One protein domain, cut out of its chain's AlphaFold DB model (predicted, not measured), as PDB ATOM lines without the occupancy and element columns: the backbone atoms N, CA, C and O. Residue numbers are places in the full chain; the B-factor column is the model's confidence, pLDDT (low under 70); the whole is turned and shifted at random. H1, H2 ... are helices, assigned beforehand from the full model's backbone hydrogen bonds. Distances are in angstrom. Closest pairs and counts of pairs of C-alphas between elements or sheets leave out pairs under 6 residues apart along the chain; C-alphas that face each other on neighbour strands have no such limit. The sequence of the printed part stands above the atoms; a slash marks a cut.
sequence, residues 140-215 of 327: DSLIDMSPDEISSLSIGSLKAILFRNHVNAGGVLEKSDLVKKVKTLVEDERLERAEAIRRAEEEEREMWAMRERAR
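This is residues 140 to 215 of the 327 residues of an uncharacterized protein of Steccherinum ochraceum (UniProt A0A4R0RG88). One long straight helix, H4, has three short helices, H1, H2 and H3, packed on its first half, while residues 191 to 215 of H4 stick out as a bare arm. The printed part has 76 residues with four named helices, H1 to H4 in chain order, and is all helix. It is extended, with a radius of gyration of the C-alphas of 18.5 A and spans of 62 by 23 by 15 A.

H4, residues 175 to 215, is the hub. Its residues 175 to 182 touch H3, residues 155 to 164, closest at the C-alphas of Leu 178 and Leu 158, 6.4 A, the same way at 38 degrees, only just a steep tilt. Its residues 179 to 183 touch H2, residues 147 to 152, closest at the C-alphas of Val 179 and Ser 151, 5.8 A, opposite ways at 37 degrees, only just steep. Its residues 186 to 190 touch H1, residues 140 to 143, closest at the C-alphas of Val 186 and Ile 143, 5.9 A. H1 and H3 are apart. Every O i to N i+4 pair is within hydrogen-bond range in H2, H3 and H4; H1 is too short for one.

H4 runs 59.9 A from C-alpha 175 at (192.648, 265.647, 224.430) to C-alpha 215 at (210.171, 210.774, 240.817). H3 measures 14.2 A, H2 8.9 A and H1 5.3 A.

The C-alphas farthest apart, Leu 173 and Arg 215, are 63.0 A apart. The printed part has no cut, no link is long, and no printed residue is under 70 in pLDDT.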
ATOM      1  N   ASP A 140     205.292 249.069 226.470       78.25
ATOM      2  CA  ASP A 140     205.996 248.759 227.732       78.25
ATOM      3  C   ASP A 140     206.365 250.021 228.522       78.25
ATOM      4  O   ASP A 140     206.039 250.154 229.696       78.25
ATOM      5  N   SER A 141     206.963 251.006 227.842       82.69
ATOM      6  CA  SER A 141     207.316 252.288 228.457       82.69
ATOM      7  C   SER A 141     206.092 253.082 228.922       82.69
ATOM      8  O   SER A 141     206.267 254.011 229.701       82.69
ATOM      9  N   LEU A 142     204.888 252.773 228.436       80.75
ATOM     10  CA  LEU A 142     203.640 253.392 228.882       80.75
ATOM     11  C   LEU A 142     203.048 252.722 230.126       80.75
ATOM     12  O   LEU A 142     202.352 253.398 230.877       80.75
ATOM     13  N   ILE A 143     203.311 251.429 230.335       85.88
ATOM     14  CA  ILE A 143     202.873 250.673 231.521       85.88
ATOM     15  C   ILE A 143     203.606 251.158 232.775       85.88
ATOM     16  O   ILE A 143     203.002 251.264 233.843       85.88
ATOM     17  N   ASP A 144     204.894 251.472 232.627       83.31
ATOM     18  CA  ASP A 144     205.756 251.959 233.709       83.31
ATOM     19  C   ASP A 144     205.578 253.466 233.995       83.31
ATOM     20  O   ASP A 144     206.062 253.971 235.009       83.31
ATOM     21  N   MET A 145     204.889 254.204 233.114       81.56
ATOM     22  CA  MET A 145     204.614 255.635 233.283       81.56
ATOM     23  C   MET A 145     203.412 255.887 234.195       81.56
ATOM     24  O   MET A 145     202.392 255.199 234.147       81.56
ATOM     25  N   SER A 146     203.483 256.961 234.981       84.31
ATOM     26  CA  SER A 146     202.364 257.384 235.822       84.31
ATOM     27  C   SER A 146     201.170 257.899 234.989       84.31
ATOM     28  O   SER A 146     201.339 258.456 233.894       84.31
ATOM     29  N   PRO A 147     199.926 257.801 235.506       85.00
ATOM     30  CA  PRO A 147     198.732 258.279 234.802       85.00
ATOM     31  C   PRO A 147     198.734 259.797 234.542       85.00
ATOM     32  O   PRO A 147     197.989 260.272 233.674       85.00
ATOM     33  N   ASP A 148     199.556 260.559 235.262       86.88
ATOM     34  CA  ASP A 148     199.714 262.004 235.091       86.88
ATOM     35  C   ASP A 148     200.713 262.328 233.972       86.88
ATOM     36  O   ASP A 148     200.437 263.183 233.125       86.88
ATOM     37  N   GLU A 149     201.805 261.567 233.856       87.50
ATOM     38  CA  GLU A 149     202.735 261.664 232.725       87.50
ATOM     39  C   GLU A 149     202.045 261.320 231.399       87.50
ATOM     40  O   GLU A 149     202.187 262.074 230.433       87.50
ATOM     41  N   ILE A 150     201.202 260.278 231.364       88.25
ATOM     42  CA  ILE A 150     200.350 259.958 230.199       88.25
ATOM     43  C   ILE A 150     199.446 261.151 229.836       88.25
ATOM     44  O   ILE A 150     199.259 261.470 228.660       88.25
ATOM     45  N   SER A 151     198.916 261.859 230.838       89.88
ATOM     46  CA  SER A 151     198.057 263.036 230.640       89.88
ATOM     47  C   SER A 151     198.838 264.261 230.134       89.88
ATOM     48  O   SER A 151     198.282 265.107 229.422       89.88
ATOM     49  N   SER A 152     200.137 264.346 230.443       91.06
ATOM     50  CA  SER A 152     201.043 265.400 229.968       91.06
ATOM     51  C   SER A 152     201.390 265.272 228.476       91.06
ATOM     52  O   SER A 152     201.550 266.296 227.805       91.06
ATOM     53  N   LEU A 153     201.404 264.047 227.927       89.44
ATOM     54  CA  LEU A 153     201.820 263.752 226.549       89.44
ATOM     55  C   LEU A 153     201.120 264.622 225.491       89.44
ATOM     56  O   LEU A 153     199.968 265.050 225.631       89.44
ATOM     57  N   SER A 154     201.826 264.872 224.385       91.69
ATOM     58  CA  SER A 154     201.281 265.646 223.268       91.69
ATOM     59  C   SER A 154     200.148 264.891 222.558       91.69
ATOM     60  O   SER A 154     200.150 263.662 222.487       91.69
ATOM     61  N   ILE A 155     199.205 265.623 221.957       90.25
ATOM     62  CA  ILE A 155     198.117 265.038 221.148       90.25
ATOM     63  C   ILE A 155     198.679 264.177 220.001       90.25
ATOM     64  O   ILE A 155     198.106 263.137 219.680       90.25
ATOM     65  N   GLY A 156     199.812 264.578 219.410       89.44
ATOM     66  CA  GLY A 156     200.508 263.794 218.386       89.44
ATOM     67  C   GLY A 156     201.057 262.476 218.932       89.44
ATOM     68  O   GLY A 156     200.839 261.432 218.324       89.44
ATOM     69  N   SER A 157     201.686 262.508 220.110       88.81
ATOM     70  CA  SER A 157     202.186 261.318 220.810       88.81
ATOM     71  C   SER A 157     201.046 260.353 221.144       88.81
ATOM     72  O   SER A 157     201.125 259.184 220.785       88.81
ATOM     73  N   LEU A 158     199.955 260.844 221.744       90.12
ATOM     74  CA  LEU A 158     198.782 260.034 222.103       90.12
ATOM     75  C   LEU A 158     198.126 259.388 220.870       90.12
ATOM     76  O   LEU A 158     197.820 258.197 220.885       90.12
ATOM     77  N   LYS A 159     197.960 260.137 219.769       89.88
ATOM     78  CA  LYS A 159     197.438 259.584 218.506       89.88
ATOM     79  C   LYS A 159     198.379 258.546 217.893       89.88
ATOM     80  O   LYS A 159     197.899 257.536 217.391       89.88
ATOM     81  N   ALA A 160     199.691 258.765 217.948       88.38
ATOM     82  CA  ALA A 160     200.680 257.812 217.449       88.38
ATOM     83  C   ALA A 160     200.736 256.525 218.293       88.38
ATOM     84  O   ALA A 160     200.867 255.446 217.725       88.38
ATOM     85  N   ILE A 161     200.576 256.622 219.617       89.44
ATOM     86  CA  ILE A 161     200.445 255.468 220.521       89.44
ATOM     87  C   ILE A 161     199.198 254.654 220.160       89.44
ATOM     88  O   ILE A 161     199.312 253.462 219.892       89.44
ATOM     89  N   LEU A 162     198.021 255.285 220.072       90.62
ATOM     90  CA  LEU A 162     196.784 254.586 219.694       90.62
ATOM     91  C   LEU A 162     196.895 253.945 218.300       90.62
ATOM     92  O   LEU A 162     196.515 252.792 218.125       90.62
ATOM     93  N   PHE A 163     197.485 254.649 217.328       89.56
ATOM     94  CA  PHE A 163     197.676 254.142 215.967       89.56
ATOM     95  C   PHE A 163     198.625 252.935 215.893       89.56
ATOM     96  O   PHE A 163     198.324 251.981 215.180       89.56
ATOM     97  N   ARG A 164     199.747 252.946 216.632       86.31
ATOM     98  CA  ARG A 164     200.699 251.815 216.676       86.31
ATOM     99  C   ARG A 164     200.089 250.553 217.283       86.31
ATOM    100  O   ARG A 164     200.480 249.468 216.885       86.31
ATOM    101  N   ASN A 165     199.124 250.708 218.186       86.19
ATOM    102  CA  ASN A 165     198.423 249.605 218.848       86.19
ATOM    103  C   ASN A 165     197.044 249.328 218.222       86.19
ATOM    104  O   ASN A 165     196.176 248.739 218.854       86.19
ATOM    105  N   HIS A 166     196.824 249.784 216.983       87.75
ATOM    106  CA  HIS A 166     195.603 249.555 216.202       87.75
ATOM    107  C   HIS A 166     194.286 250.023 216.864       87.75
ATOM    108  O   HIS A 166     193.196 249.643 216.433       87.75
ATOM    109  N   VAL A 167     194.356 250.919 217.856       90.25
ATOM    110  CA  VAL A 167     193.182 251.496 218.519       90.25
ATOM    111  C   VAL A 167     192.648 252.671 217.704       90.25
ATOM    112  O   VAL A 167     193.323 253.683 217.491       90.25
ATOM    113  N   ASN A 168     191.384 252.583 217.287       87.31
ATOM    114  CA  ASN A 168     190.744 253.621 216.483       87.31
ATOM    115  C   ASN A 168     190.608 254.950 217.254       87.31
ATOM    116  O   ASN A 168     189.699 255.149 218.067       87.31
ATOM    117  N   ALA A 169     191.468 255.915 216.919       84.88
ATOM    118  CA  ALA A 169     191.391 257.307 217.375       84.88
ATOM    119  C   ALA A 169     190.286 258.133 216.669       84.88
ATOM    120  O   ALA A 169     190.134 259.324 216.940       84.88
ATOM    121  N   GLY A 170     189.508 257.519 215.769       84.06
ATOM    122  CA  GLY A 170     188.350 258.142 215.123       84.06
ATOM    123  C   GLY A 170     187.274 258.572 216.128       84.06
ATOM    124  O   GLY A 170     187.119 257.960 217.187       84.06
ATOM    125  N   GLY A 171     186.557 259.650 215.800       81.25
ATOM    126  CA  GLY A 171     185.502 260.232 216.643       81.25
ATOM    127  C   GLY A 171     185.990 260.992 217.882       81.25
ATOM    128  O   GLY A 171     185.168 261.514 218.624       81.25
ATOM    129  N   VAL A 172     187.304 261.076 218.120       85.25
ATOM    130  CA  VAL A 172     187.859 261.743 219.305       85.25
ATOM    131  C   VAL A 172     188.121 263.224 219.026       85.25
ATOM    132  O   VAL A 172     189.035 263.563 218.271       85.25
ATOM    133  N   LEU A 173     187.322 264.096 219.648       84.06
ATOM    134  CA  LEU A 173     187.411 265.552 219.491       84.06
ATOM    135  C   LEU A 173     188.361 266.208 220.509       84.06
ATOM    136  O   LEU A 173     189.045 267.172 220.170       84.06
ATOM    137  N   GLU A 174     188.446 265.676 221.730       92.25
ATOM    138  CA  GLU A 174     189.185 266.295 222.837       92.25
ATOM    139  C   GLU A 174     190.489 265.560 223.213       92.25
ATOM    140  O   GLU A 174     190.638 264.351 223.013       92.25
ATOM    141  N   LYS A 175     191.443 266.274 223.840       93.12
ATOM    142  CA  LYS A 175     192.648 265.647 224.430       93.12
ATOM    143  C   LYS A 175     192.282 264.702 225.582       93.12
ATOM    144  O   LYS A 175     192.890 263.643 225.707       93.12
ATOM    145  N   SER A 176     191.301 265.087 226.399       92.38
ATOM    146  CA  SER A 176     190.738 264.305 227.512       92.38
ATOM    147  C   SER A 176     190.398 262.872 227.079       92.38
ATOM    148  O   SER A 176     190.813 261.914 227.720       92.38
ATOM    149  N   ASP A 177     189.720 262.724 225.945       93.88
ATOM    150  CA  ASP A 177     189.261 261.445 225.404       93.88
ATOM    151  C   ASP A 177     190.384 260.600 224.784       93.88
ATOM    152  O   ASP A 177     190.353 259.372 224.883       93.88
ATOM    153  N   LEU A 178     191.417 261.228 224.205       92.75
ATOM    154  CA  LEU A 178     192.640 260.511 223.819       92.75
ATOM    155  C   LEU A 178     193.347 259.946 225.054       92.75
ATOM    156  O   LEU A 178     193.750 258.787 225.043       92.75
ATOM    157  N   VAL A 179     193.463 260.741 226.122       93.88
ATOM    158  CA  VAL A 179     194.056 260.300 227.393       93.88
ATOM    159  C   VAL A 179     193.226 259.176 228.018       93.88
ATOM    160  O   VAL A 179     193.815 258.195 228.458       93.88
ATOM    161  N   LYS A 180     191.884 259.251 228.001       93.56
ATOM    162  CA  LYS A 180     191.009 258.143 228.439       93.56
ATOM    163  C   LYS A 180     191.301 256.861 227.653       93.56
ATOM    164  O   LYS A 180     191.600 255.852 228.274       93.56
ATOM    165  N   LYS A 181     191.291 256.906 226.310       93.31
ATOM    166  CA  LYS A 181     191.576 255.724 225.469       93.31
ATOM    167  C   LYS A 181     192.969 255.138 225.716       93.31
ATOM    168  O   LYS A 181     193.104 253.921 225.733       93.31
ATOM    169  N   VAL A 182     193.991 255.975 225.915       93.06
ATOM    170  CA  VAL A 182     195.346 255.498 226.241       93.06
ATOM    171  C   VAL A 182     195.405 254.897 227.648       93.06
ATOM    172  O   VAL A 182     196.051 253.872 227.821       93.06
ATOM    173  N   LYS A 183     194.698 255.463 228.636       92.44
ATOM    174  CA  LYS A 183     194.593 254.868 229.981       92.44
ATOM    175  C   LYS A 183     193.874 253.516 229.954       92.44
ATOM    176  O   LYS A 183     194.377 252.585 230.560       92.44
ATOM    177  N   THR A 184     192.771 253.383 229.212       92.94
ATOM    178  CA  THR A 184     192.098 252.087 229.012       92.94
ATOM    179  C   THR A 184     193.042 251.067 228.375       92.94
ATOM    180  O   THR A 184     193.218 250.000 228.938       92.94
ATOM    181  N   LEU A 185     193.742 251.429 227.292       93.12
ATOM    182  CA  LEU A 185     194.727 250.553 226.643       93.12
ATOM    183  C   LEU A 185     195.843 250.085 227.600       93.12
ATOM    184  O   LEU A 185     196.257 248.934 227.537       93.12
ATOM    185  N   VAL A 186     196.337 250.969 228.474       93.25
ATOM    186  CA  VAL A 186     197.375 250.623 229.461       93.25
ATOM    187  C   VAL A 186     196.834 249.705 230.557       93.25
ATOM    188  O   VAL A 186     197.522 248.764 230.939       93.25
ATOM    189  N   GLU A 187     195.621 249.937 231.057       91.69
ATOM    190  CA  GLU A 187     195.020 249.067 232.076       91.69
ATOM    191  C   GLU A 187     194.620 247.694 231.507       91.69
ATOM    192  O   GLU A 187     194.845 246.686 232.176       91.69
ATOM    193  N   ASP A 188     194.123 247.634 230.265       90.62
ATOM    194  CA  ASP A 188     193.817 246.381 229.558       90.62
ATOM    195  C   ASP A 188     195.087 245.521 229.385       90.62
ATOM    196  O   ASP A 188     195.093 244.344 229.745       90.62
ATOM    197  N   GLU A 189     196.200 246.113 228.932       92.44
ATOM    198  CA  GLU A 189     197.497 245.422 228.823       92.44
ATOM    199  C   GLU A 189     198.025 244.964 230.196       92.44
ATOM    200  O   GLU A 189     198.539 243.852 230.337       92.44
ATOM    201  N   ARG A 190     197.916 245.807 231.232       91.25
ATOM    202  CA  ARG A 190     198.354 245.454 232.596       91.25
ATOM    203  C   ARG A 190     197.563 244.270 233.143       91.25
ATOM    204  O   ARG A 190     198.154 243.406 233.793       91.25
ATOM    205  N   LEU A 191     196.264 244.216 232.857       94.56
ATOM    206  CA  LEU A 191     195.409 243.087 233.195       94.56
ATOM    207  C   LEU A 191     195.837 241.825 232.433       94.56
ATOM    208  O   LEU A 191     196.078 240.800 233.066       94.56
ATOM    209  N   GLU A 192     196.016 241.903 231.110       90.88
ATOM    210  CA  GLU A 192     196.441 240.763 230.284       90.88
ATOM    211  C   GLU A 192     197.795 240.190 230.742       90.88
ATOM    212  O   GLU A 192     197.934 238.973 230.901       90.88
ATOM    213  N   ARG A 193     198.772 241.051 231.062       90.44
ATOM    214  CA  ARG A 193     200.069 240.625 231.620       90.44
ATOM    215  C   ARG A 193     199.932 239.960 232.989       90.44
ATOM    216  O   ARG A 193     200.583 238.944 233.226       90.44
ATOM    217  N   ALA A 194     199.089 240.488 233.877       94.06
ATOM    218  CA  ALA A 194     198.843 239.877 235.184       94.06
ATOM    219  C   ALA A 194     198.188 238.487 235.056       94.06
ATOM    220  O   ALA A 194     198.561 237.555 235.771       94.06
ATOM    221  N   GLU A 195     197.257 238.315 234.113       95.00
ATOM    222  CA  GLU A 195     196.655 237.010 233.829       95.00
ATOM    223  C   GLU A 195     197.638 236.026 233.185       95.00
ATOM    224  O   GLU A 195     197.611 234.839 233.517       95.00
ATOM    225  N   ALA A 196     198.517 236.502 232.298       93.81
ATOM    226  CA  ALA A 196     199.567 235.690 231.691       93.81
ATOM    227  C   ALA A 196     200.578 235.184 232.733       93.81
ATOM    228  O   ALA A 196     200.915 234.002 232.714       93.81
ATOM    229  N   ILE A 197     200.996 236.036 233.680       94.69
ATOM    230  CA  ILE A 197     201.860 235.642 234.807       94.69
ATOM    231  C   ILE A 197     201.163 234.579 235.663       94.69
ATOM    232  O   ILE A 197     201.728 233.509 235.872       94.69
ATOM    233  N   ARG A 198     199.910 234.814 236.083       96.00
ATOM    234  CA  ARG A 198     199.140 233.846 236.889       96.00
ATOM    235  C   ARG A 198     199.018 232.481 236.199       96.00
ATOM    236  O   ARG A 198     199.099 231.455 236.869       96.00
ATOM    237  N   ARG A 199     198.824 232.471 234.873       95.56
ATOM    238  CA  ARG A 199     198.750 231.247 234.060       95.56
ATOM    239  C   ARG A 199     200.097 230.523 234.008       95.56
ATOM    240  O   ARG A 199     200.136 229.326 234.255       95.56
ATOM    241  N   ALA A 200     201.193 231.245 233.774       96.00
ATOM    242  CA  ALA A 200     202.538 230.672 233.777       96.00
ATOM    243  C   ALA A 200     202.921 230.083 235.151       96.00
ATOM    244  O   ALA A 200     203.464 228.986 235.216       96.00
ATOM    245  N   GLU A 201     202.572 230.756 236.253       96.25
ATOM    246  CA  GLU A 201     202.768 230.238 237.617       96.25
ATOM    247  C   GLU A 201     201.924 228.983 237.903       96.25
ATOM    248  O   GLU A 201     202.308 228.135 238.707       96.25
ATOM    249  N   GLU A 202     200.733 228.859 237.312       96.31
ATOM    250  CA  GLU A 202     199.897 227.655 237.396       96.31
ATOM    251  C   GLU A 202     200.506 226.496 236.593       96.31
ATOM    252  O   GLU A 202     200.745 225.434 237.165       96.31
ATOM    253  N   GLU A 203     200.884 226.733 235.334       96.50
ATOM    254  CA  GLU A 203     201.570 225.760 234.470       96.50
ATOM    255  C   GLU A 203     202.910 225.283 235.071       96.50
ATOM    256  O   GLU A 203     203.212 224.086 235.049       96.50
ATOM    257  N   GLU A 204     203.704 226.173 235.681       97.25
ATOM    258  CA  GLU A 204     204.946 225.808 236.377       97.25
ATOM    259  C   GLU A 204     204.672 224.923 237.605       97.25
ATOM    260  O   GLU A 204     205.357 223.916 237.813       97.25
ATOM    261  N   ARG A 205     203.634 225.237 238.396       97.88
ATOM    262  CA  ARG A 205     203.215 224.406 239.539       97.88
ATOM    263  C   ARG A 205     202.714 223.033 239.095       97.88
ATOM    264  O   ARG A 205     203.039 222.039 239.750       97.88
ATOM    265  N   GLU A 206     201.975 222.946 237.991       97.75
ATOM    266  CA  GLU A 206     201.553 221.667 237.411       97.75
ATOM    267  C   GLU A 206     202.743 220.850 236.896       97.75
ATOM    268  O   GLU A 206     202.837 219.653 237.184       97.75
ATOM    269  N   MET A 207     203.693 221.485 236.203       97.94
ATOM    270  CA  MET A 207     204.914 220.837 235.718       97.94
ATOM    271  C   MET A 207     205.783 220.326 236.877       97.94
ATOM    272  O   MET A 207     206.277 219.195 236.834       97.94
ATOM    273  N   TRP A 208     205.923 221.115 237.946       96.62
ATOM    274  CA  TRP A 208     206.601 220.698 239.174       96.62
ATOM    275  C   TRP A 208     205.903 219.498 239.826       96.62
ATOM    276  O   TRP A 208     206.548 218.486 240.110       96.62
ATOM    277  N   ALA A 209     204.579 219.555 239.995       98.31
ATOM    278  CA  ALA A 209     203.794 218.456 240.556       98.31
ATOM    279  C   ALA A 209     203.865 217.181 239.693       98.31
ATOM    280  O   ALA A 209     203.925 216.071 240.225       98.31
ATOM    281  N   MET A 210     203.904 217.314 238.363       98.19
ATOM    282  CA  MET A 210     204.104 216.191 237.448       98.19
ATOM    283  C   MET A 210     205.497 215.569 237.612       98.19
ATOM    284  O   MET A 210     205.611 214.342 237.649       98.19
ATOM    285  N   ARG A 211     206.541 216.396 237.756       98.06
ATOM    286  CA  ARG A 211     207.924 215.948 237.971       98.06
ATOM    287  C   ARG A 211     208.102 215.224 239.306       98.06
ATOM    288  O   ARG A 211     208.768 214.192 239.341       98.06
ATOM    289  N   GLU A 212     207.481 215.714 240.377       98.44
ATOM    290  CA  GLU A 212     207.510 215.041 241.682       98.44
ATOM    291  C   GLU A 212     206.781 213.693 241.646       98.44
ATOM    292  O   GLU A 212     207.361 212.685 242.046       98.44
ATOM    293  N   ARG A 213     205.581 213.621 241.050       98.50
ATOM    294  CA  ARG A 213     204.869 212.342 240.843       98.50
ATOM    295  C   ARG A 213     205.649 211.358 239.963       98.50
ATOM    296  O   ARG A 213     205.488 210.151 240.104       98.50
ATOM    297  N   ALA A 214     206.456 211.846 239.018       98.00
ATOM    298  CA  ALA A 214     207.320 210.987 238.206       98.00
ATOM    299  C   ALA A 214     208.466 210.392 239.042       98.00
ATOM    300  O   ALA A 214     208.667 209.182 238.998       98.00
ATOM    301  N   ARG A 215     209.138 211.215 239.860       98.25
ATOM    302  CA  ARG A 215     210.171 210.774 240.817       98.25
ATOM    303  C   ARG A 215     209.629 209.802 241.865       98.25
ATOM    304  O   ARG A 215     210.338 208.903 242.293       98.25
TER     305      ARG A 215